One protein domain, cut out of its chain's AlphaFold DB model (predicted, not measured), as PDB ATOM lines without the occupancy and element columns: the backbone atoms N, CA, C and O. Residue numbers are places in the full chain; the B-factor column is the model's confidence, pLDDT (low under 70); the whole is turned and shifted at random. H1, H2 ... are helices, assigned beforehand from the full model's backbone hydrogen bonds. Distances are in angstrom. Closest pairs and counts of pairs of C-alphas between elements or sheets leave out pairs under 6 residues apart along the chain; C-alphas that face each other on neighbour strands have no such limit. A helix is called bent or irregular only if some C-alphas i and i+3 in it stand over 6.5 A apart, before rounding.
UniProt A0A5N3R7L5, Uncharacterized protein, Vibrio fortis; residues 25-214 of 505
ATOM      1  N   ILE A  25     -42.142  48.987-123.234       82.62
ATOM      2  CA  ILE A  25     -40.950  48.328-122.676       82.62
ATOM      3  C   ILE A  25     -40.002  49.381-122.096       82.62
ATOM      4  O   ILE A  25     -39.659  50.357-122.767       82.62
ATOM      5  N   LEU A  26     -39.539  49.152-120.867       87.19
ATOM      6  CA  LEU A  26     -38.506  49.953-120.204       87.19
ATOM      7  C   LEU A  26     -37.149  49.238-120.293       87.19
ATOM      8  O   LEU A  26     -36.813  48.482-119.382       87.19
ATOM      9  N   PRO A  27     -36.382  49.423-121.383       89.88
ATOM     10  CA  PRO A  27     -35.141  48.687-121.616       89.88
ATOM     11  C   PRO A  27     -34.109  48.976-120.524       89.88
ATOM     12  O   PRO A  27     -33.733  50.133-120.303       89.88
ATOM     13  N   ILE A  28     -33.632  47.921-119.865       89.75
ATOM     14  CA  ILE A  28     -32.655  48.023-118.778       89.75
ATOM     15  C   ILE A  28     -31.355  48.704-119.225       89.75
ATOM     16  O   ILE A  28     -30.747  49.433-118.448       89.75
ATOM     17  N   GLU A  29     -30.975  48.595-120.498       88.62
ATOM     18  CA  GLU A  29     -29.753  49.193-121.045       88.62
ATOM     19  C   GLU A  29     -29.775  50.729-121.004       88.62
ATOM     20  O   GLU A  29     -28.730  51.381-121.045       88.62
ATOM     21  N   LYS A  30     -30.965  51.341-120.902       89.00
ATOM     22  CA  LYS A  30     -31.101  52.801-120.804       89.00
ATOM     23  C   LYS A  30     -30.867  53.343-119.402       89.00
ATOM     24  O   LYS A  30     -30.742  54.562-119.271       89.00
ATOM     25  N   ILE A  31     -30.783  52.494-118.377       87.38
ATOM     26  CA  ILE A  31     -30.732  52.929-116.978       87.38
ATOM     27  C   ILE A  31     -29.537  53.833-116.651       87.38
ATOM     28  O   ILE A  31     -29.665  54.754-115.848       87.38
ATOM     29  N   CYS A  32     -28.407  53.629-117.333       86.50
ATOM     30  CA  CYS A  32     -27.188  54.424-117.160       86.50
ATOM     31  C   CYS A  32     -27.105  55.643-118.091       86.50
ATOM     32  O   CYS A  32     -26.028  56.215-118.264       86.50
ATOM     33  N   SER A  33     -28.208  56.045-118.730       84.88
ATOM     34  CA  SER A  33     -28.232  57.261-119.547       84.88
ATOM     35  C   SER A  33     -28.064  58.521-118.687       84.88
ATOM     36  O   SER A  33     -28.558  58.595-117.560       84.88
ATOM     37  N   SER A  34     -27.375  59.534-119.229       77.88
ATOM     38  CA  SER A  34     -27.072  60.776-118.501       77.88
ATOM     39  C   SER A  34     -28.331  61.483-118.001       77.88
ATOM     40  O   SER A  34     -28.338  61.982-116.886       77.88
ATOM     41  N   GLU A  35     -29.421  61.447-118.774       78.56
ATOM     42  CA  GLU A  35     -30.710  62.041-118.396       78.56
ATOM     43  C   GLU A  35     -31.265  61.473-117.081       78.56
ATOM     44  O   GLU A  35     -31.767  62.228-116.251       78.56
ATOM     45  N   ILE A  36     -31.169  60.156-116.876       79.12
ATOM     46  CA  ILE A  36     -31.678  59.500-115.666       79.12
ATOM     47  C   ILE A  36     -30.746  59.790-114.487       79.12
ATOM     48  O   ILE A  36     -31.211  60.136-113.401       79.12
ATOM     49  N   VAL A  37     -29.433  59.687-114.705       81.19
ATOM     50  CA  VAL A  37     -28.417  59.886-113.661       81.19
ATOM     51  C   VAL A  37     -28.395  61.335-113.158       81.19
ATOM     52  O   VAL A  37     -28.274  61.571-111.957       81.19
ATOM     53  N   GLU A  38     -28.562  62.316-114.044       79.69
ATOM     54  CA  GLU A  38     -28.587  63.742-113.689       79.69
ATOM     55  C   GLU A  38     -29.793  64.126-112.815       79.69
ATOM     56  O   GLU A  38     -29.737  65.122-112.097       79.69
ATOM     57  N   GLN A  39     -30.868  63.332-112.831       77.75
ATOM     58  CA  GLN A  39     -32.093  63.604-112.072       77.75
ATOM     59  C   GLN A  39     -32.164  62.855-110.724       77.75
ATOM     60  O   GLN A  39     -33.157  62.968-110.007       77.75
ATOM     61  N   LEU A  40     -31.105  62.135-110.329       74.38
ATOM     62  CA  LEU A  40     -31.088  61.277-109.133       74.38
ATOM     63  C   LEU A  40     -31.339  62.004-107.801       74.38
ATOM     64  O   LEU A  40     -32.007  61.458-106.923       74.38
ATOM     65  N   GLU A  41     -30.812  63.220-107.640       75.62
ATOM     66  CA  GLU A  41     -30.956  64.024-106.409       75.62
ATOM     67  C   GLU A  41     -32.335  64.714-106.322       75.62
ATOM     68  O   GLU A  41     -32.886  64.980-105.241       75.62
ATOM     69  N   GLU A  42     -32.919  65.023-107.479       81.38
ATOM     70  CA  GLU A  42     -34.187  65.728-107.583       81.38
ATOM     71  C   GLU A  42     -34.936  65.322-108.860       81.38
ATOM     72  O   GLU A  42     -34.675  65.873-109.933       81.38
ATOM     73  N   PRO A  43     -35.902  64.388-108.761       79.38
ATOM     74  CA  PRO A  43     -36.683  63.991-109.917       79.38
ATOM     75  C   PRO A  43     -37.563  65.166-110.359       79.38
ATOM     76  O   PRO A  43     -38.378  65.690-109.595       79.38
ATOM     77  N   VAL A  44     -37.401  65.585-111.612       84.69
ATOM     78  CA  VAL A  44     -38.201  66.651-112.252       84.69
ATOM     79  C   VAL A  44     -39.066  66.133-113.404       84.69
ATOM     80  O   VAL A  44     -39.860  66.879-113.982       84.69
ATOM     81  N   THR A  45     -38.923  64.850-113.733       84.00
ATOM     82  CA  THR A  45     -39.657  64.170-114.798       84.00
ATOM     83  C   THR A  45     -41.155  64.052-114.521       84.00
ATOM     84  O   THR A  45     -41.593  63.834-113.399       84.00
ATOM     85  N   LYS A  46     -41.967  64.124-115.579       87.38
ATOM     86  CA  LYS A  46     -43.404  63.808-115.513       87.38
ATOM     87  C   LYS A  46     -43.713  62.358-115.880       87.38
ATOM     88  O   LYS A  46     -44.869  61.951-115.782       87.38
ATOM     89  N   ASP A  47     -42.715  61.602-116.325       87.19
ATOM     90  CA  ASP A  47     -42.889  60.202-116.679       87.19
ATOM     91  C   ASP A  47     -42.825  59.331-115.422       87.19
ATOM     92  O   ASP A  47     -41.759  59.114-114.846       87.19
ATOM     93  N   LYS A  48     -43.988  58.818-115.004       88.50
ATOM     94  CA  LYS A  48     -44.107  57.940-113.836       88.50
ATOM     95  C   LYS A  48     -43.284  56.652-113.977       88.50
ATOM     96  O   LYS A  48     -42.877  56.095-112.963       88.50
ATOM     97  N   ASN A  49     -43.023  56.192-115.203       85.56
ATOM     98  CA  ASN A  49     -42.344  54.925-115.464       85.56
ATOM     99  C   ASN A  49     -40.846  54.976-115.137       85.56
ATOM    100  O   ASN A  49     -40.246  53.935-114.880       85.56
ATOM    101  N   LEU A  50     -40.244  56.172-115.068       86.88
ATOM    102  CA  LEU A  50     -38.836  56.306-114.692       86.88
ATOM    103  C   LEU A  50     -38.561  55.864-113.252       86.88
ATOM    104  O   LEU A  50     -37.412  55.556-112.954       86.88
ATOM    105  N   PHE A  51     -39.579  55.757-112.389       89.25
ATOM    106  CA  PHE A  51     -39.441  55.258-111.016       89.25
ATOM    107  C   PHE A  51     -38.602  53.977-110.922       89.25
ATOM    108  O   PHE A  51     -37.759  53.847-110.038       89.25
ATOM    109  N   PHE A  52     -38.776  53.059-111.874       88.06
ATOM    110  CA  PHE A  52     -38.056  51.788-111.893       88.06
ATOM    111  C   PHE A  52     -36.570  51.928-112.157       88.06
ATOM    112  O   PHE A  52     -35.786  51.185-111.579       88.06
ATOM    113  N   TYR A  53     -36.161  52.899-112.967       88.94
ATOM    114  CA  TYR A  53     -34.743  53.177-113.142       88.94
ATOM    115  C   TYR A  53     -34.126  53.733-111.858       88.94
ATOM    116  O   TYR A  53     -33.014  53.350-111.521       88.94
ATOM    117  N   TYR A  54     -34.853  54.549-111.083       86.94
ATOM    118  CA  TYR A  54     -34.371  54.983-109.764       86.94
ATOM    119  C   TYR A  54     -34.225  53.798-108.806       86.94
ATOM    120  O   TYR A  54     -33.194  53.690-108.147       86.94
ATOM    121  N   ILE A  55     -35.209  52.889-108.763       87.12
ATOM    122  CA  ILE A  55     -35.107  51.652-107.973       87.12
ATOM    123  C   ILE A  55     -33.882  50.850-108.407       87.12
ATOM    124  O   ILE A  55     -33.032  50.531-107.584       87.12
ATOM    125  N   SER A  56     -33.737  50.573-109.699       88.31
ATOM    126  CA  SER A  56     -32.635  49.753-110.184       88.31
ATOM    127  C   SER A  56     -31.260  50.425-109.993       88.31
ATOM    128  O   SER A  56     -30.283  49.725-109.723       88.31
ATOM    129  N   LEU A  57     -31.160  51.761-110.026       87.88
ATOM    130  CA  LEU A  57     -29.950  52.506-109.635       87.88
ATOM    131  C   LEU A  57     -29.638  52.347-108.139       87.88
ATOM    132  O   LEU A  57     -28.483  52.115-107.776       87.88
ATOM    133  N   MET A  58     -30.655  52.402-107.272       82.81
ATOM    134  CA  MET A  58     -30.499  52.099-105.841       82.81
ATOM    135  C   MET A  58     -30.079  50.643-105.595       82.81
ATOM    136  O   MET A  58     -29.345  50.366-104.652       82.81
ATOM    137  N   GLU A  59     -30.516  49.718-106.445       82.12
ATOM    138  CA  GLU A  59     -30.220  48.285-106.345       82.12
ATOM    139  C   GLU A  59     -28.813  47.901-106.829       82.12
ATOM    140  O   GLU A  59     -28.353  46.799-106.543       82.12
ATOM    141  N   GLY A  60     -28.091  48.797-107.509       81.50
ATOM    142  CA  GLY A  60     -26.719  48.528-107.962       81.50
ATOM    143  C   GLY A  60     -26.469  48.733-109.449       81.50
ATOM    144  O   GLY A  60     -25.347  48.495-109.898       81.50
ATOM    145  N   SER A  61     -27.463  49.186-110.216       86.50
ATOM    146  CA  SER A  61     -27.240  49.539-111.621       86.50
ATOM    147  C   SER A  61     -26.244  50.687-111.735       86.50
ATOM    148  O   SER A  61     -26.250  51.615-110.925       86.50
ATOM    149  N   CYS A  62     -25.385  50.621-112.750       84.31
ATOM    150  CA  CYS A  62     -24.354  51.627-113.018       84.31
ATOM    151  C   CYS A  62     -23.330  51.821-111.880       84.31
ATOM    152  O   CYS A  62     -22.575  52.793-111.902       84.31
ATOM    153  N   SER A  63     -23.272  50.930-110.883       77.00
ATOM    154  CA  SER A  63     -22.230  50.946-109.850       77.00
ATOM    155  C   SER A  63     -20.873  50.556-110.459       77.00
ATOM    156  O   SER A  63     -20.830  49.637-111.275       77.00
ATOM    157  N   PRO A  64     -19.750  51.219-110.111       68.62
ATOM    158  CA  PRO A  64     -19.584  52.269-109.098       68.62
ATOM    159  C   PRO A  64     -19.748  53.708-109.632       68.62
ATOM    160  O   PRO A  64     -19.406  54.663-108.940       68.62
ATOM    161  N   HIS A  65     -20.213  53.893-110.871       76.56
ATOM    162  CA  HIS A  65     -20.261  55.196-111.551       76.56
ATOM    163  C   HIS A  65     -21.335  56.150-111.016       76.56
ATOM    164  O   HIS A  65     -21.265  57.352-111.275       76.56
ATOM    165  N   VAL A  66     -22.303  55.636-110.259       80.62
ATOM    166  CA  VAL A  66     -23.361  56.416-109.613       80.62
ATOM    167  C   VAL A  66     -23.209  56.335-108.096       80.62
ATOM    168  O   VAL A  66     -23.189  55.249-107.519       80.62
ATOM    169  N   ASP A  67     -23.133  57.493-107.435       80.00
ATOM    170  CA  ASP A  67     -23.132  57.565-105.971       80.00
ATOM    171  C   ASP A  67     -24.556  57.403-105.430       80.00
ATOM    172  O   ASP A  67     -25.337  58.353-105.357       80.00
ATOM    173  N   GLN A  68     -24.881  56.178-105.021       78.00
ATOM    174  CA  GLN A  68     -26.189  55.817-104.474       78.00
ATOM    175  C   GLN A  68     -26.563  56.610-103.213       78.00
ATOM    176  O   GLN A  68     -27.748  56.755-102.924       78.00
ATOM    177  N   LYS A  69     -25.592  57.176-102.477       80.06
ATOM    178  CA  LYS A  69     -25.871  57.979-101.271       80.06
ATOM    179  C   LYS A  69     -26.594  59.286-101.579       80.06
ATOM    180  O   LYS A  69     -27.137  59.910-100.672       80.06
ATOM    181  N   LYS A  70     -26.583  59.706-102.845       79.06
ATOM    182  CA  LYS A  70     -27.299  60.887-103.328       79.06
ATOM    183  C   LYS A  70     -28.791  60.637-103.551       79.06
ATOM    184  O   LYS A  70     -29.536  61.595-103.733       79.06
ATOM    185  N   ILE A  71     -29.227  59.378-103.534       81.81
ATOM    186  CA  ILE A  71     -30.620  59.004-103.769       81.81
ATOM    187  C   ILE A  71     -31.360  58.966-102.427       81.81
ATOM    188  O   ILE A  71     -31.138  58.082-101.601       81.81
ATOM    189  N   ASP A  72     -32.272  59.915-102.215       87.56
ATOM    190  CA  ASP A  72     -33.212  59.889-101.089       87.56
ATOM    191  C   ASP A  72     -34.436  59.036-101.462       87.56
ATOM    192  O   ASP A  72     -35.345  59.490-102.163       87.56
ATOM    193  N   SER A  73     -34.453  57.787-100.989       86.94
ATOM    194  CA  SER A  73     -35.501  56.807-101.297       86.94
ATOM    195  C   SER A  73     -36.907  57.308-100.973       86.94
ATOM    196  O   SER A  73     -37.831  57.124-101.766       86.94
ATOM    197  N   ASP A  74     -37.082  57.983 -99.837       89.62
ATOM    198  CA  ASP A  74     -38.387  58.463 -99.389       89.62
ATOM    199  C   ASP A  74     -38.868  59.625-100.257       89.62
ATOM    200  O   ASP A  74     -40.056  59.700-100.603       89.62
ATOM    201  N   LYS A  75     -37.952  60.523-100.649       90.56
ATOM    202  CA  LYS A  75     -38.240  61.610-101.594       90.56
ATOM    203  C   LYS A  75     -38.673  61.049-102.948       90.56
ATOM    204  O   LYS A  75     -39.708  61.479-103.463       90.56
ATOM    205  N   ILE A  76     -37.935  60.074-103.490       90.12
ATOM    206  CA  ILE A  76     -38.252  59.414-104.766       90.12
ATOM    207  C   ILE A  76     -39.625  58.731-104.694       90.12
ATOM    208  O   ILE A  76     -40.500  59.033-105.507       90.12
ATOM    209  N   ILE A  77     -39.870  57.887-103.686       92.62
ATOM    210  CA  ILE A  77     -41.145  57.164-103.535       92.62
ATOM    211  C   ILE A  77     -42.322  58.145-103.451       92.62
ATOM    212  O   ILE A  77     -43.308  58.001-104.173       92.62
ATOM    213  N   ARG A  78     -42.228  59.193-102.620       94.06
ATOM    214  CA  ARG A  78     -43.306  60.192-102.496       94.06
ATOM    215  C   ARG A  78     -43.540  60.968-103.786       94.06
ATOM    216  O   ARG A  78     -44.686  61.319-104.073       94.06
ATOM    217  N   TYR A  79     -42.487  61.264-104.543       94.06
ATOM    218  CA  TYR A  79     -42.596  61.960-105.821       94.06
ATOM    219  C   TYR A  79     -43.354  61.118-106.852       94.06
ATOM    220  O   TYR A  79     -44.392  61.546-107.359       94.06
ATOM    221  N   PHE A  80     -42.902  59.888-107.098       94.06
ATOM    222  CA  PHE A  80     -43.511  59.008-108.095       94.06
ATOM    223  C   PHE A  80     -44.902  58.507-107.683       94.06
ATOM    224  O   PHE A  80     -45.784  58.366-108.534       94.06
ATOM    225  N   ALA A  81     -45.175  58.374-106.380       94.44
ATOM    226  CA  ALA A  81     -46.522  58.088-105.896       94.44
ATOM    227  C   ALA A  81     -47.527  59.207-106.241       94.44
ATOM    228  O   ALA A  81     -48.682  58.918-106.571       94.44
ATOM    229  N   ARG A  82     -47.097  60.481-106.224       94.81
ATOM    230  CA  ARG A  82     -47.922  61.626-106.667       94.81
ATOM    231  C   ARG A  82     -48.150  61.634-108.178       94.81
ATOM    232  O   ARG A  82     -49.196  62.101-108.614       94.81
ATOM    233  N   LEU A  83     -47.206  61.104-108.957       93.44
ATOM    234  CA  LEU A  83     -47.354  60.900-110.405       93.44
ATOM    235  C   LEU A  83     -48.239  59.695-110.763       93.44
ATOM    236  O   LEU A  83     -48.544  59.480-111.935       93.44
ATOM    237  N   GLY A  84     -48.682  58.920-109.771       91.81
ATOM    238  CA  GLY A  84     -49.574  57.786-109.984       91.81
ATOM    239  C   GLY A  84     -48.863  56.472-110.300       91.81
ATOM    240  O   GLY A  84     -49.524  55.557-110.797       91.81
ATOM    241  N   GLU A  85     -47.562  56.355-110.023       94.44
ATOM    242  CA  GLU A  85     -46.838  55.086-110.136       94.44
ATOM    243  C   GLU A  85     -47.342  54.090-109.074       94.44
ATOM    244  O   GLU A  85     -47.538  54.438-107.907       94.44
ATOM    245  N   SER A  86     -47.659  52.869-109.503       92.94
ATOM    246  CA  SER A  86     -48.380  51.877-108.698       92.94
ATOM    247  C   SER A  86     -47.527  51.247-107.604       92.94
ATOM    248  O   SER A  86     -48.019  51.065-106.490       92.94
ATOM    249  N   GLN A  87     -46.260  50.945-107.886       90.94
ATOM    250  CA  GLN A  87     -45.340  50.386-106.899       90.94
ATOM    251  C   GLN A  87     -45.007  51.407-105.798       90.94
ATOM    252  O   GLN A  87     -45.040  51.071-104.615       90.94
ATOM    253  N   ALA A  88     -44.765  52.666-106.160       93.25
ATOM    254  CA  ALA A  88     -44.509  53.776-105.254       93.25
ATOM    255  C   ALA A  88     -45.714  54.051-104.349       93.25
ATOM    256  O   ALA A  88     -45.553  54.248-103.145       93.25
ATOM    257  N   GLN A  89     -46.931  54.032-104.904       94.25
ATOM    258  CA  GLN A  89     -48.151  54.158-104.103       94.25
ATOM    259  C   GLN A  89     -48.293  53.003-103.111       94.25
ATOM    260  O   GLN A  89     -48.479  53.263-101.923       94.25
ATOM    261  N   TYR A  90     -48.095  51.762-103.566       90.69
ATOM    262  CA  TYR A  90     -48.151  50.593-102.692       90.69
ATOM    263  C   TYR A  90     -47.074  50.623-101.594       90.69
ATOM    264  O   TYR A  90     -47.336  50.225-100.461       90.69
ATOM    265  N   PHE A  91     -45.866  51.133-101.864       89.12
ATOM    266  CA  PHE A  91     -44.854  51.302-100.816       89.12
ATOM    267  C   PHE A  91     -45.298  52.243 -99.692       89.12
ATOM    268  O   PHE A  91     -44.897  52.016 -98.549       89.12
ATOM    269  N   LEU A  92     -46.134  53.241 -99.989       90.38
ATOM    270  CA  LEU A  92     -46.638  54.195 -99.002       90.38
ATOM    271  C   LEU A  92     -47.878  53.701 -98.253       90.38
ATOM    272  O   LEU A  92     -47.978  53.948 -97.053       90.38
ATOM    273  N   ASP A  93     -48.829  53.066 -98.942       88.94
ATOM    274  CA  ASP A  93     -50.145  52.753 -98.367       88.94
ATOM    275  C   ASP A  93     -50.414  51.263 -98.119       88.94
ATOM    276  O   ASP A  93     -51.314  50.948 -97.341       88.94
ATOM    277  N   LYS A  94     -49.626  50.364 -98.726       87.75
ATOM    278  CA  LYS A  94     -49.777  48.900 -98.653       87.75
ATOM    279  C   LYS A  94     -51.185  48.412 -99.035       87.75
ATOM    280  O   LYS A  94     -51.646  47.381 -98.555       87.75
ATOM    281  N   ASP A  95     -51.890  49.141 -99.903       88.50
ATOM    282  CA  ASP A  95     -53.283  48.847-100.255       88.50
ATOM    283  C   ASP A  95     -53.386  47.890-101.456       88.50
ATOM    284  O   ASP A  95     -53.369  48.295-102.625       88.50
ATOM    285  N   MET A  96     -53.530  46.596-101.161       87.19
ATOM    286  CA  MET A  96     -53.661  45.549-102.180       87.19
ATOM    287  C   MET A  96     -54.907  45.700-103.071       87.19
ATOM    288  O   MET A  96     -54.857  45.331-104.246       87.19
ATOM    289  N   ASN A  97     -56.006  46.286-102.578       89.44
ATOM    290  CA  ASN A  97     -57.216  46.480-103.388       89.44
ATOM    291  C   ASN A  97     -57.005  47.555-104.455       89.44
ATOM    292  O   ASN A  97     -57.408  47.372-105.606       89.44
ATOM    293  N   LYS A  98     -56.346  48.664-104.098       90.94
ATOM    294  CA  LYS A  98     -55.967  49.695-105.078       90.94
ATOM    295  C   LYS A  98     -54.986  49.158-106.107       90.94
ATOM    296  O   LYS A  98     -55.128  49.457-107.291       90.94
ATOM    297  N   LEU A  99     -54.012  48.364-105.664       90.38
ATOM    298  CA  LEU A  99     -53.044  47.740-106.559       90.38
ATOM    299  C   LEU A  99     -53.745  46.815-107.566       90.38
ATOM    300  O   LEU A  99     -53.510  46.932-108.766       90.38
ATOM    301  N   LEU A 100     -54.666  45.964-107.100       90.81
ATOM    302  CA  LEU A 100     -55.431  45.071-107.970       90.81
ATOM    303  C   LEU A 100     -56.334  45.836-108.948       90.81
ATOM    304  O   LEU A 100     -56.412  45.469-110.118       90.81
ATOM    305  N   ALA A 101     -56.990  46.913-108.503       92.62
ATOM    306  CA  ALA A 101     -57.797  47.754-109.386       92.62
ATOM    307  C   ALA A 101     -56.959  48.299-110.554       92.62
ATOM    308  O   ALA A 101     -57.334  48.144-111.712       92.62
ATOM    309  N   LYS A 102     -55.762  48.821-110.265       93.50
ATOM    310  CA  LYS A 102     -54.840  49.285-111.308       93.50
ATOM    311  C   LYS A 102     -54.320  48.167-112.212       93.50
ATOM    312  O   LYS A 102     -54.171  48.376-113.414       93.50
ATOM    313  N   ALA A 103     -54.042  46.988-111.657       92.62
ATOM    314  CA  ALA A 103     -53.613  45.832-112.444       92.62
ATOM    315  C   ALA A 103     -54.691  45.416-113.462       92.62
ATOM    316  O   ALA A 103     -54.378  45.119-114.621       92.62
ATOM    317  N   ARG A 104     -55.967  45.467-113.053       93.31
ATOM    318  CA  ARG A 104     -57.145  45.235-113.908       93.31
ATOM    319  C   ARG A 104     -57.334  46.318-114.964       93.31
ATOM    320  O   ARG A 104     -57.718  45.990-116.083       93.31
ATOM    321  N   ASP A 105     -56.972  47.556-114.643       93.12
ATOM    322  CA  ASP A 105     -56.941  48.679-115.589       93.12
ATOM    323  C   ASP A 105     -55.765  48.605-116.587       93.12
ATOM    324  O   ASP A 105     -55.668  49.430-117.495       93.12
ATOM    325  N   GLY A 106     -54.879  47.608-116.459       89.00
ATOM    326  CA  GLY A 106     -53.785  47.351-117.398       89.00
ATOM    327  C   GLY A 106     -52.435  47.960-117.008       89.00
ATOM    328  O   GLY A 106     -51.508  47.934-117.813       89.00
ATOM    329  N   ASP A 107     -52.288  48.493-115.793       91.75
ATOM    330  CA  ASP A 107     -51.015  49.045-115.322       91.75
ATOM    331  C   ASP A 107     -49.987  47.915-115.087       91.75
ATOM    332  O   ASP A 107     -50.133  47.104-114.171       91.75
ATOM    333  N   LEU A 108     -48.949  47.848-115.932       91.19
ATOM    334  CA  LEU A 108     -47.948  46.767-115.921       91.19
ATOM    335  C   LEU A 108     -47.205  46.658-114.580       91.19
ATOM    336  O   LEU A 108     -47.013  45.558-114.065       91.19
ATOM    337  N   SER A 109     -46.847  47.795-113.977       90.25
ATOM    338  CA  SER A 109     -46.245  47.847-112.643       90.25
ATOM    339  C   SER A 109     -47.141  47.198-111.597       90.25
ATOM    340  O   SER A 109     -46.671  46.432-110.754       90.25
ATOM    341  N   ALA A 110     -48.442  47.491-111.642       92.50
ATOM    342  CA  ALA A 110     -49.406  46.901-110.731       92.50
ATOM    343  C   ALA A 110     -49.546  45.390-110.950       92.50
ATOM    344  O   ALA A 110     -49.540  44.653-109.969       92.50
ATOM    345  N   GLN A 111     -49.593  44.914-112.198       93.69
ATOM    346  CA  GLN A 111     -49.672  43.478-112.507       93.69
ATOM    347  C   GLN A 111     -48.479  42.700-111.939       93.69
ATOM    348  O   GLN A 111     -48.673  41.698-111.252       93.69
ATOM    349  N   ILE A 112     -47.254  43.199-112.147       92.06
ATOM    350  CA  ILE A 112     -46.028  42.590-111.603       92.06
ATOM    351  C   ILE A 112     -46.077  42.564-110.070       92.06
ATOM    352  O   ILE A 112     -45.818  41.531-109.453       92.06
ATOM    353  N   ASN A 113     -46.459  43.675-109.431       89.81
ATOM    354  CA  ASN A 113     -46.543  43.722-107.971       89.81
ATOM    355  C   ASN A 113     -47.646  42.807-107.421       89.81
ATOM    356  O   ASN A 113     -47.435  42.193-106.381       89.81
ATOM    357  N   VAL A 114     -48.785  42.659-108.105       90.75
ATOM    358  CA  VAL A 114     -49.818  41.687-107.715       90.75
ATOM    359  C   VAL A 114     -49.239  40.275-107.711       90.75
ATOM    360  O   VAL A 114     -49.445  39.569-106.727       90.75
ATOM    361  N   VAL A 115     -48.472  39.881-108.734       89.94
ATOM    362  CA  VAL A 115     -47.823  38.559-108.776       89.94
ATOM    363  C   VAL A 115     -46.901  38.366-107.576       89.94
ATOM    364  O   VAL A 115     -47.074  37.406-106.829       89.94
ATOM    365  N   ILE A 116     -45.969  39.297-107.348       87.25
ATOM    366  CA  ILE A 116     -44.993  39.188-106.252       87.25
ATOM    367  C   ILE A 116     -45.705  39.129-104.894       87.25
ATOM    368  O   ILE A 116     -45.361  38.318-104.046       87.25
ATOM    369  N   ARG A 117     -46.720  39.967-104.662       85.75
ATOM    370  CA  ARG A 117     -47.411  40.024-103.362       85.75
ATOM    371  C   ARG A 117     -48.371  38.858-103.121       85.75
ATOM    372  O   ARG A 117     -48.679  38.578-101.968       85.75
ATOM    373  N   ASN A 118     -48.810  38.171-104.177       83.62
ATOM    374  CA  ASN A 118     -49.655  36.974-104.090       83.62
ATOM    375  C   ASN A 118     -48.864  35.661-104.230       83.62
ATOM    376  O   ASN A 118     -49.471  34.594-104.295       83.62
ATOM    377  N   THR A 119     -47.530  35.712-104.278       82.50
ATOM    378  CA  THR A 119     -46.676  34.519-104.352       82.50
ATOM    379  C   THR A 119     -46.031  34.238-102.997       82.50
ATOM    380  O   THR A 119     -45.521  35.143-102.335       82.50
ATOM    381  N   GLU A 120     -46.040  32.971-102.586       78.00
ATOM    382  CA  GLU A 120     -45.285  32.488-101.429       78.00
ATOM    383  C   GLU A 120     -43.838  32.163-101.829       78.00
ATOM    384  O   GLU A 120     -43.600  31.484-102.835       78.00
ATOM    385  N   TYR A 121     -42.883  32.635-101.026       77.19
ATOM    386  CA  TYR A 121     -41.446  32.492-101.255       77.19
ATOM    387  C   TYR A 121     -40.766  31.768-100.091       77.19
ATOM    388  O   TYR A 121     -41.147  31.957 -98.935       77.19
ATOM    389  N   LEU A 122     -39.770  30.932-100.398       66.31
ATOM    390  CA  LEU A 122     -39.203  29.974 -99.447       66.31
ATOM    391  C   LEU A 122     -37.969  30.472 -98.678       66.31
ATOM    392  O   LEU A 122     -37.734  29.981 -97.572       66.31
ATOM    393  N   SER A 123     -37.139  31.373 -99.224       61.06
ATOM    394  CA  SER A 123     -35.800  31.588 -98.641       61.06
ATOM    395  C   SER A 123     -35.122  32.942 -98.876       61.06
ATOM    396  O   SER A 123     -34.434  33.429 -97.979       61.06
ATOM    397  N   VAL A 124     -35.267  33.573-100.042       50.09
ATOM    398  CA  VAL A 124     -34.410  34.698-100.472       50.09
ATOM    399  C   VAL A 124     -34.942  36.045 -99.984       50.09
ATOM    400  O   VAL A 124     -34.176  36.996 -99.820       50.09
ATOM    401  N   ALA A 125     -36.239  36.134 -99.690       39.16
ATOM    402  CA  ALA A 125     -36.871  37.367 -99.246       39.16
ATOM    403  C   ALA A 125     -37.969  37.098 -98.208       39.16
ATOM    404  O   ALA A 125     -39.142  37.038 -98.541       39.16
ATOM    405  N   GLN A 126     -37.571  37.061 -96.933       39.69
ATOM    406  CA  GLN A 126     -38.446  37.207 -95.761       39.69
ATOM    407  C   GLN A 126     -39.333  35.996 -95.420       39.69
ATOM    408  O   GLN A 126     -39.966  35.365 -96.257       39.69
ATOM    409  N   ALA A 127     -39.431  35.718 -94.120       35.41
ATOM    410  CA  ALA A 127     -40.527  34.943 -93.561       35.41
ATOM    411  C   ALA A 127     -41.869  35.526 -94.048       35.41
ATOM    412  O   ALA A 127     -42.135  36.696 -93.788       35.41
ATOM    413  N   ASN A 128     -42.690  34.716 -94.728       40.53
ATOM    414  CA  ASN A 128     -44.070  35.020 -95.131       40.53
ATOM    415  C   ASN A 128     -44.293  36.425 -95.727       40.53
ATOM    416  O   ASN A 128     -44.819  37.316 -95.061       40.53
ATOM    417  N   THR A 129     -43.981  36.615 -97.012       41.91
ATOM    418  CA  THR A 129     -44.413  37.810 -97.766       41.91
ATOM    419  C   THR A 129     -45.796  37.691 -98.388       41.91
ATOM    420  O   THR A 129     -46.277  38.677 -98.949       41.91
ATOM    421  N   ALA A 130     -46.441  36.524 -98.325       45.78
ATOM    422  CA  ALA A 130     -47.842  36.447 -98.691       45.78
ATOM    423  C   ALA A 130     -48.631  37.233 -97.631       45.78
ATOM    424  O   ALA A 130     -48.893  36.759 -96.525       45.78
ATOM    425  N   GLU A 131     -49.021  38.462 -97.955       50.16
ATOM    426  CA  GLU A 131     -50.201  39.057 -97.342       50.16
ATOM    427  C   GLU A 131     -51.382  38.237 -97.899       50.16
ATOM    428  O   GLU A 131     -51.966  38.601 -98.914       50.16
ATOM    429  N   ILE A 132     -51.663  37.063 -97.295       47.25
ATOM    430  CA  ILE A 132     -52.644  36.018 -97.708       47.25
ATOM    431  C   ILE A 132     -54.105  36.542 -97.697       47.25
ATOM    432  O   ILE A 132     -55.061  35.815 -97.447       47.25
ATOM    433  N   THR A 133     -54.348  37.833 -97.889       52.06
ATOM    434  CA  THR A 133     -55.661  38.438 -97.646       52.06
ATOM    435  C   THR A 133     -56.503  38.639 -98.900       52.06
ATOM    436  O   THR A 133     -57.700  38.880 -98.754       52.06
ATOM    437  N   MET A 134     -55.964  38.486-100.118       61.69
ATOM    438  CA  MET A 134     -56.752  38.653-101.347       61.69
ATOM    439  C   MET A 134     -56.671  37.457-102.293       61.69
ATOM    440  O   MET A 134     -55.673  37.234-102.962       61.69
ATOM    441  N   ALA A 135     -57.783  36.729-102.405       69.50
ATOM    442  CA  ALA A 135     -57.968  35.728-103.446       69.50
ATOM    443  C   ALA A 135     -58.182  36.418-104.805       69.50
ATOM    444  O   ALA A 135     -59.143  37.174-104.983       69.50
ATOM    445  N   ILE A 136     -57.303  36.136-105.763       83.00
ATOM    446  CA  ILE A 136     -57.460  36.494-107.176       83.00
ATOM    447  C   ILE A 136     -57.762  35.226-107.987       83.00
ATOM    448  O   ILE A 136     -57.243  34.166-107.641       83.00
ATOM    449  N   PRO A 137     -58.608  35.291-109.032       87.25
ATOM    450  CA  PRO A 137     -58.857  34.141-109.897       87.25
ATOM    451  C   PRO A 137     -57.563  33.630-110.539       87.25
ATOM    452  O   PRO A 137     -56.763  34.434-111.020       87.25
ATOM    453  N   ASP A 138     -57.397  32.309-110.621       84.25
ATOM    454  CA  ASP A 138     -56.188  31.692-111.186       84.25
ATOM    455  C   ASP A 138     -55.898  32.184-112.609       84.25
ATOM    456  O   ASP A 138     -54.764  32.524-112.925       84.25
ATOM    457  N   GLU A 139     -56.922  32.309-113.459       88.50
ATOM    458  CA  GLU A 139     -56.772  32.836-114.824       88.50
ATOM    459  C   GLU A 139     -56.211  34.268-114.844       88.50
ATOM    460  O   GLU A 139     -55.391  34.615-115.698       88.50
ATOM    461  N   GLU A 140     -56.631  35.104-113.889       90.69
ATOM    462  CA  GLU A 140     -56.167  36.485-113.754       90.69
ATOM    463  C   GLU A 140     -54.704  36.514-113.289       90.69
ATOM    464  O   GLU A 140     -53.882  37.220-113.877       90.69
ATOM    465  N   PHE A 141     -54.350  35.684-112.302       89.38
ATOM    466  CA  PHE A 141     -52.973  35.541-111.833       89.38
ATOM    467  C   PHE A 141     -52.036  35.024-112.930       89.38
ATOM    468  O   PHE A 141     -50.984  35.616-113.160       89.38
ATOM    469  N   GLN A 142     -52.430  33.968-113.651       89.75
ATOM    470  CA  GLN A 142     -51.632  33.399-114.741       89.75
ATOM    471  C   GLN A 142     -51.416  34.406-115.873       89.75
ATOM    472  O   GLN A 142     -50.329  34.468-116.446       89.75
ATOM    473  N   LYS A 143     -52.412  35.254-116.162       91.94
ATOM    474  CA  LYS A 143     -52.251  36.351-117.120       91.94
ATOM    475  C   LYS A 143     -51.176  37.340-116.665       91.94
ATOM    476  O   LYS A 143     -50.305  37.683-117.457       91.94
ATOM    477  N   TYR A 144     -51.216  37.792-115.411       93.50
ATOM    478  CA  TYR A 144     -50.211  38.722-114.882       93.50
ATOM    479  C   TYR A 144     -48.819  38.098-114.816       93.50
ATOM    480  O   TYR A 144     -47.832  38.760-115.136       93.50
ATOM    481  N   LEU A 145     -48.747  36.812-114.472       92.06
ATOM    482  CA  LEU A 145     -47.513  36.040-114.466       92.06
ATOM    483  C   LEU A 145     -46.905  35.940-115.875       92.06
ATOM    484  O   LEU A 145     -45.720  36.224-116.047       92.06
ATOM    485  N   SER A 146     -47.719  35.623-116.890       91.62
ATOM    486  CA  SER A 146     -47.288  35.593-118.298       91.62
ATOM    487  C   SER A 146     -46.766  36.953-118.749       91.62
ATOM    488  O   SER A 146     -45.674  37.034-119.307       91.62
ATOM    489  N   THR A 147     -47.493  38.036-118.445       93.12
ATOM    490  CA  THR A 147     -47.046  39.400-118.761       93.12
ATOM    491  C   THR A 147     -45.687  39.702-118.129       93.12
ATOM    492  O   THR A 147     -44.802  40.226-118.802       93.12
ATOM    493  N   MET A 148     -45.499  39.365-116.849       94.25
ATOM    494  CA  MET A 148     -44.227  39.579-116.154       94.25
ATOM    495  C   MET A 148     -43.078  38.839-116.853       94.25
ATOM    496  O   MET A 148     -42.040  39.441-117.119       94.25
ATOM    497  N   PHE A 149     -43.266  37.568-117.214       93.81
ATOM    498  CA  PHE A 149     -42.233  36.790-117.901       93.81
ATOM    499  C   PHE A 149     -41.923  37.319-119.305       93.81
ATOM    500  O   PHE A 149     -40.755  37.432-119.667       93.81
ATOM    501  N   GLU A 150     -42.943  37.690-120.081       93.69
ATOM    502  CA  GLU A 150     -42.763  38.268-121.418       93.69
ATOM    503  C   GLU A 150     -42.021  39.607-121.384       93.69
ATOM    504  O   GLU A 150     -41.230  39.904-122.280       93.69
ATOM    505  N   LEU A 151     -42.271  40.432-120.364       94.19
ATOM    506  CA  LEU A 151     -41.558  41.692-120.165       94.19
ATOM    507  C   LEU A 151     -40.093  41.449-119.788       94.19
ATOM    508  O   LEU A 151     -39.205  42.080-120.361       94.19
ATOM    509  N   ALA A 152     -39.829  40.509-118.877       95.31
ATOM    510  CA  ALA A 152     -38.466  40.151-118.488       95.31
ATOM    511  C   ALA A 152     -37.660  39.612-119.679       95.31
ATOM    512  O   ALA A 152     -36.527  40.038-119.897       95.31
ATOM    513  N   ASP A 153     -38.263  38.748-120.499       93.94
ATOM    514  CA  ASP A 153     -37.625  38.223-121.709       93.94
ATOM    515  C   ASP A 153     -37.315  39.317-122.746       93.94
ATOM    516  O   ASP A 153     -36.389  39.185-123.540       93.94
ATOM    517  N   LYS A 154     -38.022  40.448-122.713       93.19
ATOM    518  CA  LYS A 154     -37.745  41.606-123.576       93.19
ATOM    519  C   LYS A 154     -36.778  42.626-122.964       93.19
ATOM    520  O   LYS A 154     -36.550  43.663-123.579       93.19
ATOM    521  N   GLY A 155     -36.215  42.354-121.784       92.12
ATOM    522  CA  GLY A 155     -35.279  43.259-121.111       92.12
ATOM    523  C   GLY A 155     -35.940  44.420-120.369       92.12
ATOM    524  O   GLY A 155     -35.306  45.453-120.155       92.12
ATOM    525  N   ASP A 156     -37.209  44.280-119.975       92.88
ATOM    526  CA  ASP A 156     -37.900  45.308-119.199       92.88
ATOM    527  C   ASP A 156     -37.396  45.360-117.747       92.88
ATOM    528  O   ASP A 156     -37.554  44.405-116.978       92.88
ATOM    529  N   ALA A 157     -36.848  46.508-117.345       89.62
ATOM    530  CA  ALA A 157     -36.274  46.744-116.022       89.62
ATOM    531  C   ALA A 157     -37.242  46.435-114.863       89.62
ATOM    532  O   ALA A 157     -36.802  46.041-113.783       89.62
ATOM    533  N   ARG A 158     -38.561  46.557-115.079       90.06
ATOM    534  CA  ARG A 158     -39.588  46.280-114.057       90.06
ATOM    535  C   ARG A 158     -39.703  44.808-113.717       90.06
ATOM    536  O   ARG A 158     -40.145  44.477-112.623       90.06
ATOM    537  N   ALA A 159     -39.400  43.938-114.676       93.62
ATOM    538  CA  ALA A 159     -39.797  42.538-114.642       93.62
ATOM    539  C   ALA A 159     -38.623  41.570-114.463       93.62
ATOM    540  O   ALA A 159     -38.847  40.463-113.971       93.62
ATOM    541  N   ILE A 160     -37.392  41.965-114.815       94.19
ATOM    542  CA  ILE A 160     -36.215  41.079-114.759       94.19
ATOM    543  C   ILE A 160     -35.989  40.538-113.338       94.19
ATOM    544  O   ILE A 160     -36.047  39.326-113.132       94.19
ATOM    545  N   LEU A 161     -35.787  41.413-112.345       91.88
ATOM    546  CA  LEU A 161     -35.534  40.984-110.964       91.88
ATOM    547  C   LEU A 161     -36.716  40.214-110.349       91.88
ATOM    548  O   LEU A 161     -36.479  39.129-109.813       91.88
ATOM    549  N   PRO A 162     -37.978  40.683-110.456       92.00
ATOM    550  CA  PRO A 162     -39.136  39.897-110.034       92.00
ATOM    551  C   PRO A 162     -39.195  38.502-110.641       92.00
ATOM    552  O   PRO A 162     -39.498  37.540-109.936       92.00
ATOM    553  N   THR A 163     -38.869  38.377-111.928       95.00
ATOM    554  CA  THR A 163     -38.853  37.086-112.613       95.00
ATOM    555  C   THR A 163     -37.743  36.195-112.073       95.00
ATOM    556  O   THR A 163     -38.020  35.042-111.766       95.00
ATOM    557  N   ILE A 164     -36.524  36.709-111.870       93.62
ATOM    558  CA  ILE A 164     -35.425  35.940-111.261       93.62
ATOM    559  C   ILE A 164     -35.837  35.412-109.879       93.62
ATOM    560  O   ILE A 164     -35.723  34.213-109.632       93.62
ATOM    561  N   ILE A 165     -36.379  36.275-109.008       90.19
ATOM    562  CA  ILE A 165     -36.834  35.898-107.657       90.19
ATOM    563  C   ILE A 165     -37.943  34.842-107.728       90.19
ATOM    564  O   ILE A 165     -37.873  33.818-107.048       90.19
ATOM    565  N   TYR A 166     -38.949  35.053-108.583       90.50
ATOM    566  CA  TYR A 166     -40.021  34.084-108.807       90.50
ATOM    567  C   TYR A 166     -39.472  32.725-109.241       90.50
ATOM    568  O   TYR A 166     -39.835  31.689-108.681       90.50
ATOM    569  N   MET A 167     -38.548  32.718-110.201       92.44
ATOM    570  CA  MET A 167     -37.990  31.480-110.719       92.44
ATOM    571  C   MET A 167     -37.219  30.705-109.658       92.44
ATOM    572  O   MET A 167     -37.427  29.499-109.583       92.44
ATOM    573  N   ILE A 168     -36.415  31.351-108.811       89.12
ATOM    574  CA  ILE A 168     -35.546  30.642-107.854       89.12
ATOM    575  C   ILE A 168     -36.189  30.356-106.491       89.12
ATOM    576  O   ILE A 168     -35.714  29.462-105.791       89.12
ATOM    577  N   ASP A 169     -37.256  31.070-106.111       83.69
ATOM    578  CA  ASP A 169     -37.731  31.053-104.718       83.69
ATOM    579  C   ASP A 169     -39.245  30.839-104.533       83.69
ATOM    580  O   ASP A 169     -39.685  30.609-103.409       83.69
ATOM    581  N   ALA A 170     -40.058  30.870-105.599       83.19
ATOM    582  CA  ALA A 170     -41.498  30.612-105.482       83.19
ATOM    583  C   ALA A 170     -41.790  29.145-105.112       83.19
ATOM    584  O   ALA A 170     -41.293  28.227-105.778       83.19
ATOM    585  N   ALA A 171     -42.640  28.923-104.104       72.12
ATOM    586  CA  ALA A 171     -43.002  27.581-103.639       72.12
ATOM    587  C   ALA A 171     -43.819  26.796-104.685       72.12
ATOM    588  O   ALA A 171     -43.517  25.643-104.974       72.12
ATOM    589  N   ASN A 172     -44.804  27.450-105.313       69.50
ATOM    590  CA  ASN A 172     -45.779  26.818-106.211       69.50
ATOM    591  C   ASN A 172     -45.745  27.437-107.618       69.50
ATOM    592  O   ASN A 172     -46.696  28.087-108.052       69.50
ATOM    593  N   SER A 173     -44.630  27.274-108.329       77.06
ATOM    594  CA  SER A 173     -44.527  27.729-109.722       77.06
ATOM    595  C   SER A 173     -45.231  26.755-110.677       77.06
ATOM    596  O   SER A 173     -45.080  25.545-110.506       77.06
ATOM    597  N   PRO A 174     -45.944  27.238-111.714       74.19
ATOM    598  CA  PRO A 174     -46.518  26.379-112.752       74.19
ATOM    599  C   PRO A 174     -45.463  25.810-113.719       74.19
ATOM    600  O   PRO A 174     -45.799  25.011-114.589       74.19
ATOM    601  N   LEU A 175     -44.204  26.250-113.613       82.62
ATOM    602  CA  LEU A 175     -43.100  25.809-114.463       82.62
ATOM    603  C   LEU A 175     -42.300  24.690-113.796       82.62
ATOM    604  O   LEU A 175     -42.079  24.708-112.583       82.62
ATOM    605  N   ASP A 176     -41.796  23.763-114.610       84.50
ATOM    606  CA  ASP A 176     -40.897  22.712-114.144       84.50
ATOM    607  C   ASP A 176     -39.530  23.262-113.695       84.50
ATOM    608  O   ASP A 176     -39.124  24.385-114.016       84.50
ATOM    609  N   VAL A 177     -38.804  22.437-112.941       82.69
ATOM    610  CA  VAL A 177     -37.517  22.790-112.334       82.69
ATOM    611  C   VAL A 177     -36.460  23.228-113.353       82.69
ATOM    612  O   VAL A 177     -35.755  24.215-113.118       82.69
ATOM    613  N   HIS A 178     -36.384  22.553-114.503       85.38
ATOM    614  CA  HIS A 178     -35.414  22.849-115.558       85.38
ATOM    615  C   HIS A 178     -35.688  24.204-116.177       85.38
ATOM    616  O   HIS A 178     -34.775  25.021-116.327       85.38
ATOM    617  N   ARG A 179     -36.955  24.472-116.500       89.88
ATOM    618  CA  ARG A 179     -37.365  25.738-117.097       89.88
ATOM    619  C   ARG A 179     -37.128  26.896-116.142       89.88
ATOM    620  O   ARG A 179     -36.591  27.917-116.568       89.88
ATOM    621  N   ARG A 180     -37.476  26.734-114.864       91.19
ATOM    622  CA  ARG A 180     -37.255  27.759-113.834       91.19
ATOM    623  C   ARG A 180     -35.778  28.118-113.704       91.19
ATOM    624  O   ARG A 180     -35.430  29.292-113.827       91.19
ATOM    625  N   TYR A 181     -34.918  27.119-113.504       89.38
ATOM    626  CA  TYR A 181     -33.481  27.345-113.356       89.38
ATOM    627  C   TYR A 181     -32.880  27.981-114.617       89.38
ATOM    628  O   TYR A 181     -32.159  28.974-114.523       89.38
ATOM    629  N   SER A 182     -33.262  27.481-115.797       90.81
ATOM    630  CA  SER A 182     -32.788  28.003-117.084       90.81
ATOM    631  C   SER A 182     -33.176  29.465-117.305       90.81
ATOM    632  O   SER A 182     -32.336  30.251-117.727       90.81
ATOM    633  N   VAL A 183     -34.419  29.858-116.998       94.25
ATOM    634  CA  VAL A 183     -34.871  31.249-117.178       94.25
ATOM    635  C   VAL A 183     -34.138  32.198-116.230       94.25
ATOM    636  O   VAL A 183     -33.683  33.252-116.665       94.25
ATOM    637  N   ALA A 184     -33.984  31.837-114.951       93.81
ATOM    638  CA  ALA A 184     -33.249  32.674-114.000       93.81
ATOM    639  C   ALA A 184     -31.796  32.900-114.448       93.81
ATOM    640  O   ALA A 184     -31.300  34.026-114.425       93.81
ATOM    641  N   HIS A 185     -31.137  31.829-114.895       92.50
ATOM    642  CA  HIS A 185     -29.775  31.885-115.411       92.50
ATOM    643  C   HIS A 185     -29.652  32.709-116.694       92.50
ATOM    644  O   HIS A 185     -28.746  33.534-116.785       92.50
ATOM    645  N   ASP A 186     -30.552  32.515-117.660       95.44
ATOM    646  CA  ASP A 186     -30.560  33.255-118.928       95.44
ATOM    647  C   ASP A 186     -30.716  34.764-118.699       95.44
ATOM    648  O   ASP A 186     -29.944  35.561-119.231       95.44
ATOM    649  N   LEU A 187     -31.649  35.164-117.829       96.00
ATOM    650  CA  LEU A 187     -31.859  36.574-117.498       96.00
ATOM    651  C   LEU A 187     -30.614  37.216-116.873       96.00
ATOM    652  O   LEU A 187     -30.252  38.331-117.247       96.00
ATOM    653  N   VAL A 188     -29.930  36.521-115.957       93.25
ATOM    654  CA  VAL A 188     -28.668  37.013-115.377       93.25
ATOM    655  C   VAL A 188     -27.559  37.059-116.426       93.25
ATOM    656  O   VAL A 188     -26.819  38.036-116.476       93.25
ATOM    657  N   ALA A 189     -27.454  36.051-117.291       91.69
ATOM    658  CA  ALA A 189     -26.439  36.018-118.341       91.69
ATOM    659  C   ALA A 189     -26.600  37.165-119.351       91.69
ATOM    660  O   ALA A 189     -25.605  37.725-119.802       91.69
ATOM    661  N   ARG A 190     -27.843  37.527-119.693       92.00
ATOM    662  CA  ARG A 190     -28.139  38.588-120.666       92.00
ATOM    663  C   ARG A 190     -28.124  39.987-120.067       92.00
ATOM    664  O   ARG A 190     -27.714  40.920-120.744       92.00
ATOM    665  N   PHE A 191     -28.612  40.147-118.837       91.62
ATOM    666  CA  PHE A 191     -28.882  41.472-118.269       91.62
ATOM    667  C   PHE A 191     -28.133  41.771-116.969       91.62
ATOM    668  O   PHE A 191     -28.222  42.888-116.460       91.62
ATOM    669  N   GLY A 192     -27.392  40.806-116.420       87.69
ATOM    670  CA  GLY A 192     -26.668  40.960-115.155       87.69
ATOM    671  C   GLY A 192     -25.613  42.066-115.179       87.69
ATOM    672  O   GLY A 192     -25.364  42.681-114.145       87.69
ATOM    673  N   GLU A 193     -25.056  42.390-116.351       85.06
ATOM    674  CA  GLU A 193     -24.095  43.493-116.495       85.06
ATOM    675  C   GLU A 193     -24.714  44.877-116.240       85.06
ATOM    676  O   GLU A 193     -24.015  45.795-115.813       85.06
ATOM    677  N   PHE A 194     -26.025  45.034-116.452       88.38
ATOM    678  CA  PHE A 194     -26.707  46.316-116.256       88.38
ATOM    679  C   PHE A 194     -27.111  46.554-114.801       88.38
ATOM    680  O   PHE A 194     -27.190  47.707-114.372       88.38
ATOM    681  N   ASN A 195     -27.344  45.485-114.033       88.31
ATOM    682  CA  ASN A 195     -27.689  45.562-112.619       88.31
ATOM    683  C   ASN A 195     -27.110  44.371-111.846       88.31
ATOM    684  O   ASN A 195     -27.591  43.239-111.931       88.31
ATOM    685  N   MET A 196     -26.122  44.665-111.001       83.12
ATOM    686  CA  MET A 196     -25.441  43.666-110.180       83.12
ATOM    687  C   MET A 196     -26.376  42.897-109.237       83.12
ATOM    688  O   MET A 196     -26.048  41.775-108.847       83.12
ATOM    689  N   LEU A 197     -27.523  43.464-108.837       86.75
ATOM    690  CA  LEU A 197     -28.460  42.773-107.949       86.75
ATOM    691  C   LEU A 197     -28.989  41.479-108.572       86.75
ATOM    692  O   LEU A 197     -29.226  40.520-107.844       86.75
ATOM    693  N   TYR A 198     -29.112  41.419-109.901       90.94
ATOM    694  CA  TYR A 198     -29.611  40.238-110.606       90.94
ATOM    695  C   TYR A 198     -28.692  39.034-110.361       90.94
ATOM    696  O   TYR A 198     -29.144  37.979-109.911       90.94
ATOM    697  N   ALA A 199     -27.387  39.223-110.572       88.94
ATOM    698  CA  ALA A 199     -26.382  38.205-110.298       88.94
ATOM    699  C   ALA A 199     -26.230  37.938-108.795       88.94
ATOM    700  O   ALA A 199     -26.143  36.780-108.389       88.94
ATOM    701  N   ASN A 200     -26.251  38.978-107.951       87.75
ATOM    702  CA  ASN A 200     -26.124  38.817-106.498       87.75
ATOM    703  C   ASN A 200     -27.259  37.971-105.910       87.75
ATOM    704  O   ASN A 200     -26.991  37.101-105.091       87.75
ATOM    705  N   VAL A 201     -28.508  38.178-106.338       88.19
ATOM    706  CA  VAL A 201     -29.668  37.406-105.866       88.19
ATOM    707  C   VAL A 201     -29.543  35.932-106.251       88.19
ATOM    708  O   VAL A 201     -29.685  35.064-105.388       88.19
ATOM    709  N   LEU A 202     -29.201  35.640-107.511       89.62
ATOM    710  CA  LEU A 202     -28.988  34.266-107.970       89.62
ATOM    711  C   LEU A 202     -27.801  33.599-107.252       89.62
ATOM    712  O   LEU A 202     -27.916  32.459-106.807       89.62
ATOM    713  N   ASN A 203     -26.679  34.308-107.091       89.56
ATOM    714  CA  ASN A 203     -25.477  33.799-106.424       89.56
ATOM    715  C   ASN A 203     -25.680  33.595-104.918       89.56
ATOM    716  O   ASN A 203     -25.206  32.612-104.357       89.56
ATOM    717  N   MET A 204     -26.396  34.499-104.251       87.31
ATOM    718  CA  MET A 204     -26.763  34.356-102.844       87.31
ATOM    719  C   MET A 204     -27.633  33.117-102.648       87.31
ATOM    720  O   MET A 204     -27.350  32.301-101.771       87.31
ATOM    721  N   TRP A 205     -28.638  32.931-103.505       87.44
ATOM    722  CA  TRP A 205     -29.451  31.725-103.491       87.44
ATOM    723  C   TRP A 205     -28.609  30.467-103.747       87.44
ATOM    724  O   TRP A 205     -28.687  29.532-102.955       87.44
ATOM    725  N   LYS A 206     -27.734  30.449-104.761       87.94
ATOM    726  CA  LYS A 206     -26.783  29.348-105.019       87.94
ATOM    727  C   LYS A 206     -25.917  29.007-103.803       87.94
ATOM    728  O   LYS A 206     -25.835  27.839-103.435       87.94
ATOM    729  N   ILE A 207     -25.361  30.004-103.116       87.12
ATOM    730  CA  ILE A 207     -24.548  29.801-101.906       87.12
ATOM    731  C   ILE A 207     -25.376  29.206-100.762       87.12
ATOM    732  O   ILE A 207     -24.928  28.256-100.120       87.12
ATOM    733  N   TYR A 208     -26.607  29.686-100.536       81.75
ATOM    734  CA  TYR A 208     -27.545  29.039 -99.602       81.75
ATOM    735  C   TYR A 208     -27.923  27.619-100.025       81.75
ATOM    736  O   TYR A 208     -28.447  26.838 -99.230       81.75
ATOM    737  N   ASN A 209     -27.658  27.285-101.284       81.75
ATOM    738  CA  ASN A 209     -27.854  25.976-101.858       81.75
ATOM    739  C   ASN A 209     -26.560  25.158-102.009       81.75
ATOM    740  O   ASN A 209     -26.600  24.109-102.649       81.75
ATOM    741  N   TYR A 210     -25.460  25.588-101.378       86.81
ATOM    742  CA  TYR A 210     -24.147  24.925-101.393       86.81
ATOM    743  C   TYR A 210     -23.487  24.833-102.774       86.81
ATOM    744  O   TYR A 210     -22.574  24.038-102.982       86.81
ATOM    745  N   ASP A 211     -23.912  25.673-103.711       88.69
ATOM    746  CA  ASP A 211     -23.178  25.945-104.940       88.69
ATOM    747  C   ASP A 211     -22.245  27.138-104.692       88.69
ATOM    748  O   ASP A 211     -22.657  28.301-104.635       88.69
ATOM    749  N   PHE A 212     -20.968  26.819-104.476       91.12
ATOM    750  CA  PHE A 212     -19.922  27.772-104.110       91.12
ATOM    751  C   PHE A 212     -19.057  28.220-105.300       91.12
ATOM    752  O   PHE A 212     -17.986  28.789-105.081       91.12
ATOM    753  N   GLU A 213     -19.490  28.007-106.549       90.56
ATOM    754  CA  GLU A 213     -18.709  28.354-107.751       90.56
ATOM    755  C   GLU A 213     -18.215  29.810-107.730       90.56
ATOM    756  O   GLU A 213     -17.048  30.102-108.011       90.56
ATOM    757  N   ILE A 214     -19.079  30.743-107.319       89.94
ATOM    758  CA  ILE A 214     -18.734  32.166-107.235       89.94
ATOM    759  C   ILE A 214     -17.624  32.451-106.207       89.94
ATOM    760  O   ILE A 214     -16.837  33.376-106.404       89.94
TER     761      ILE A 214
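What this domain is: This is residues 25 to 214 of the 505 residues of an uncharacterized protein of Vibrio fortis (UniProt A0A5N3R7L5). Ten helices follow one another round a compact horseshoe, each touching the next, and its two arms come back close to each other where H2 meets the beginning of H10. One arm holds H1 and the hairpin H2 and H3, H4 to H7 make the bend, and the other arm is a three-helix bundle of H8, H9 and H10. The printed part has 190 residues, with ten named helices, H1 to H10 in chain order, and no named strand: the class is all helix. The whole is compact, with a radius of gyration of the C-alphas of 16.3 A, and rounded, spanning 44 by 41 by 29 A.

Where its parts are: H1 is residues 34 to 38, beginning at C-alpha 34 (-27.072, 60.776, -118.501). H2, residues 48 to 59, is 18.5 A long; it is neither bent nor irregular, but only just: C-alphas 49 and 52 are 6.4 A apart. H3 is residues 73 to 82, H4 residues 86 to 93, H5 residues 96 to 104 and H6 residues 108 to 117. H7, residues 138 to 153, is the longest at 22.3 A. H8 is residues 160 to 169. H9, residues 177 to 191, is 21.4 A long, and H10, residues 196 to 208, is 18.2 A long, ending at C-alpha 208 (-27.545, 29.039, -99.602).

How they stand to each other: H1 only just touches H2, with 3 pairs of C-alphas within 8 A, through residues 50 to 54 of H2 alone; the closest C-alphas are Ile 36 and Tyr 53, 7.5 A. H2 and H3 form a hairpin at a shallow tilt of 14 degrees, closest at Lys 48 and Phe 80, 5.9 A between C-alphas. H3 touches H4 only just about perpendicular, at 70.5 degrees, with C-alphas Ala 81 and Gln 89 4.6 A apart. H5 and H6 form a hairpin at a steep tilt of 44 degrees, closest at C-alphas Ala 103 and Gln 111, 4.6 A. H6 touches residues 141 to 148 of H7 alone, at a steep tilt of 65 degrees; C-alphas Gln 111 and Tyr 144 are closest, 5.3 A. H8, H9 and H10 form an up and down bundle, each running against the one before; C-alphas Ile 164 and Ala 184 of H8 and H9 are closest at 4.8 A. H2 and H10 are close but not clearly touching, with C-alphas Glu 59 and Leu 197 6.0 A apart. Every O i to N i+4 pair is within hydrogen-bond range in the helices other than H2, which has 6 of 8.

The domain as a whole: The farthest C-alphas, Lys 46 and Tyr 210, are 45.6 A apart. The printed part has no cut. The links H2 to H3 and H6 to H7 are long. Mean pLDDT of the printed part is 85.0; residues 64, 122 to 135 and 172 are under 70.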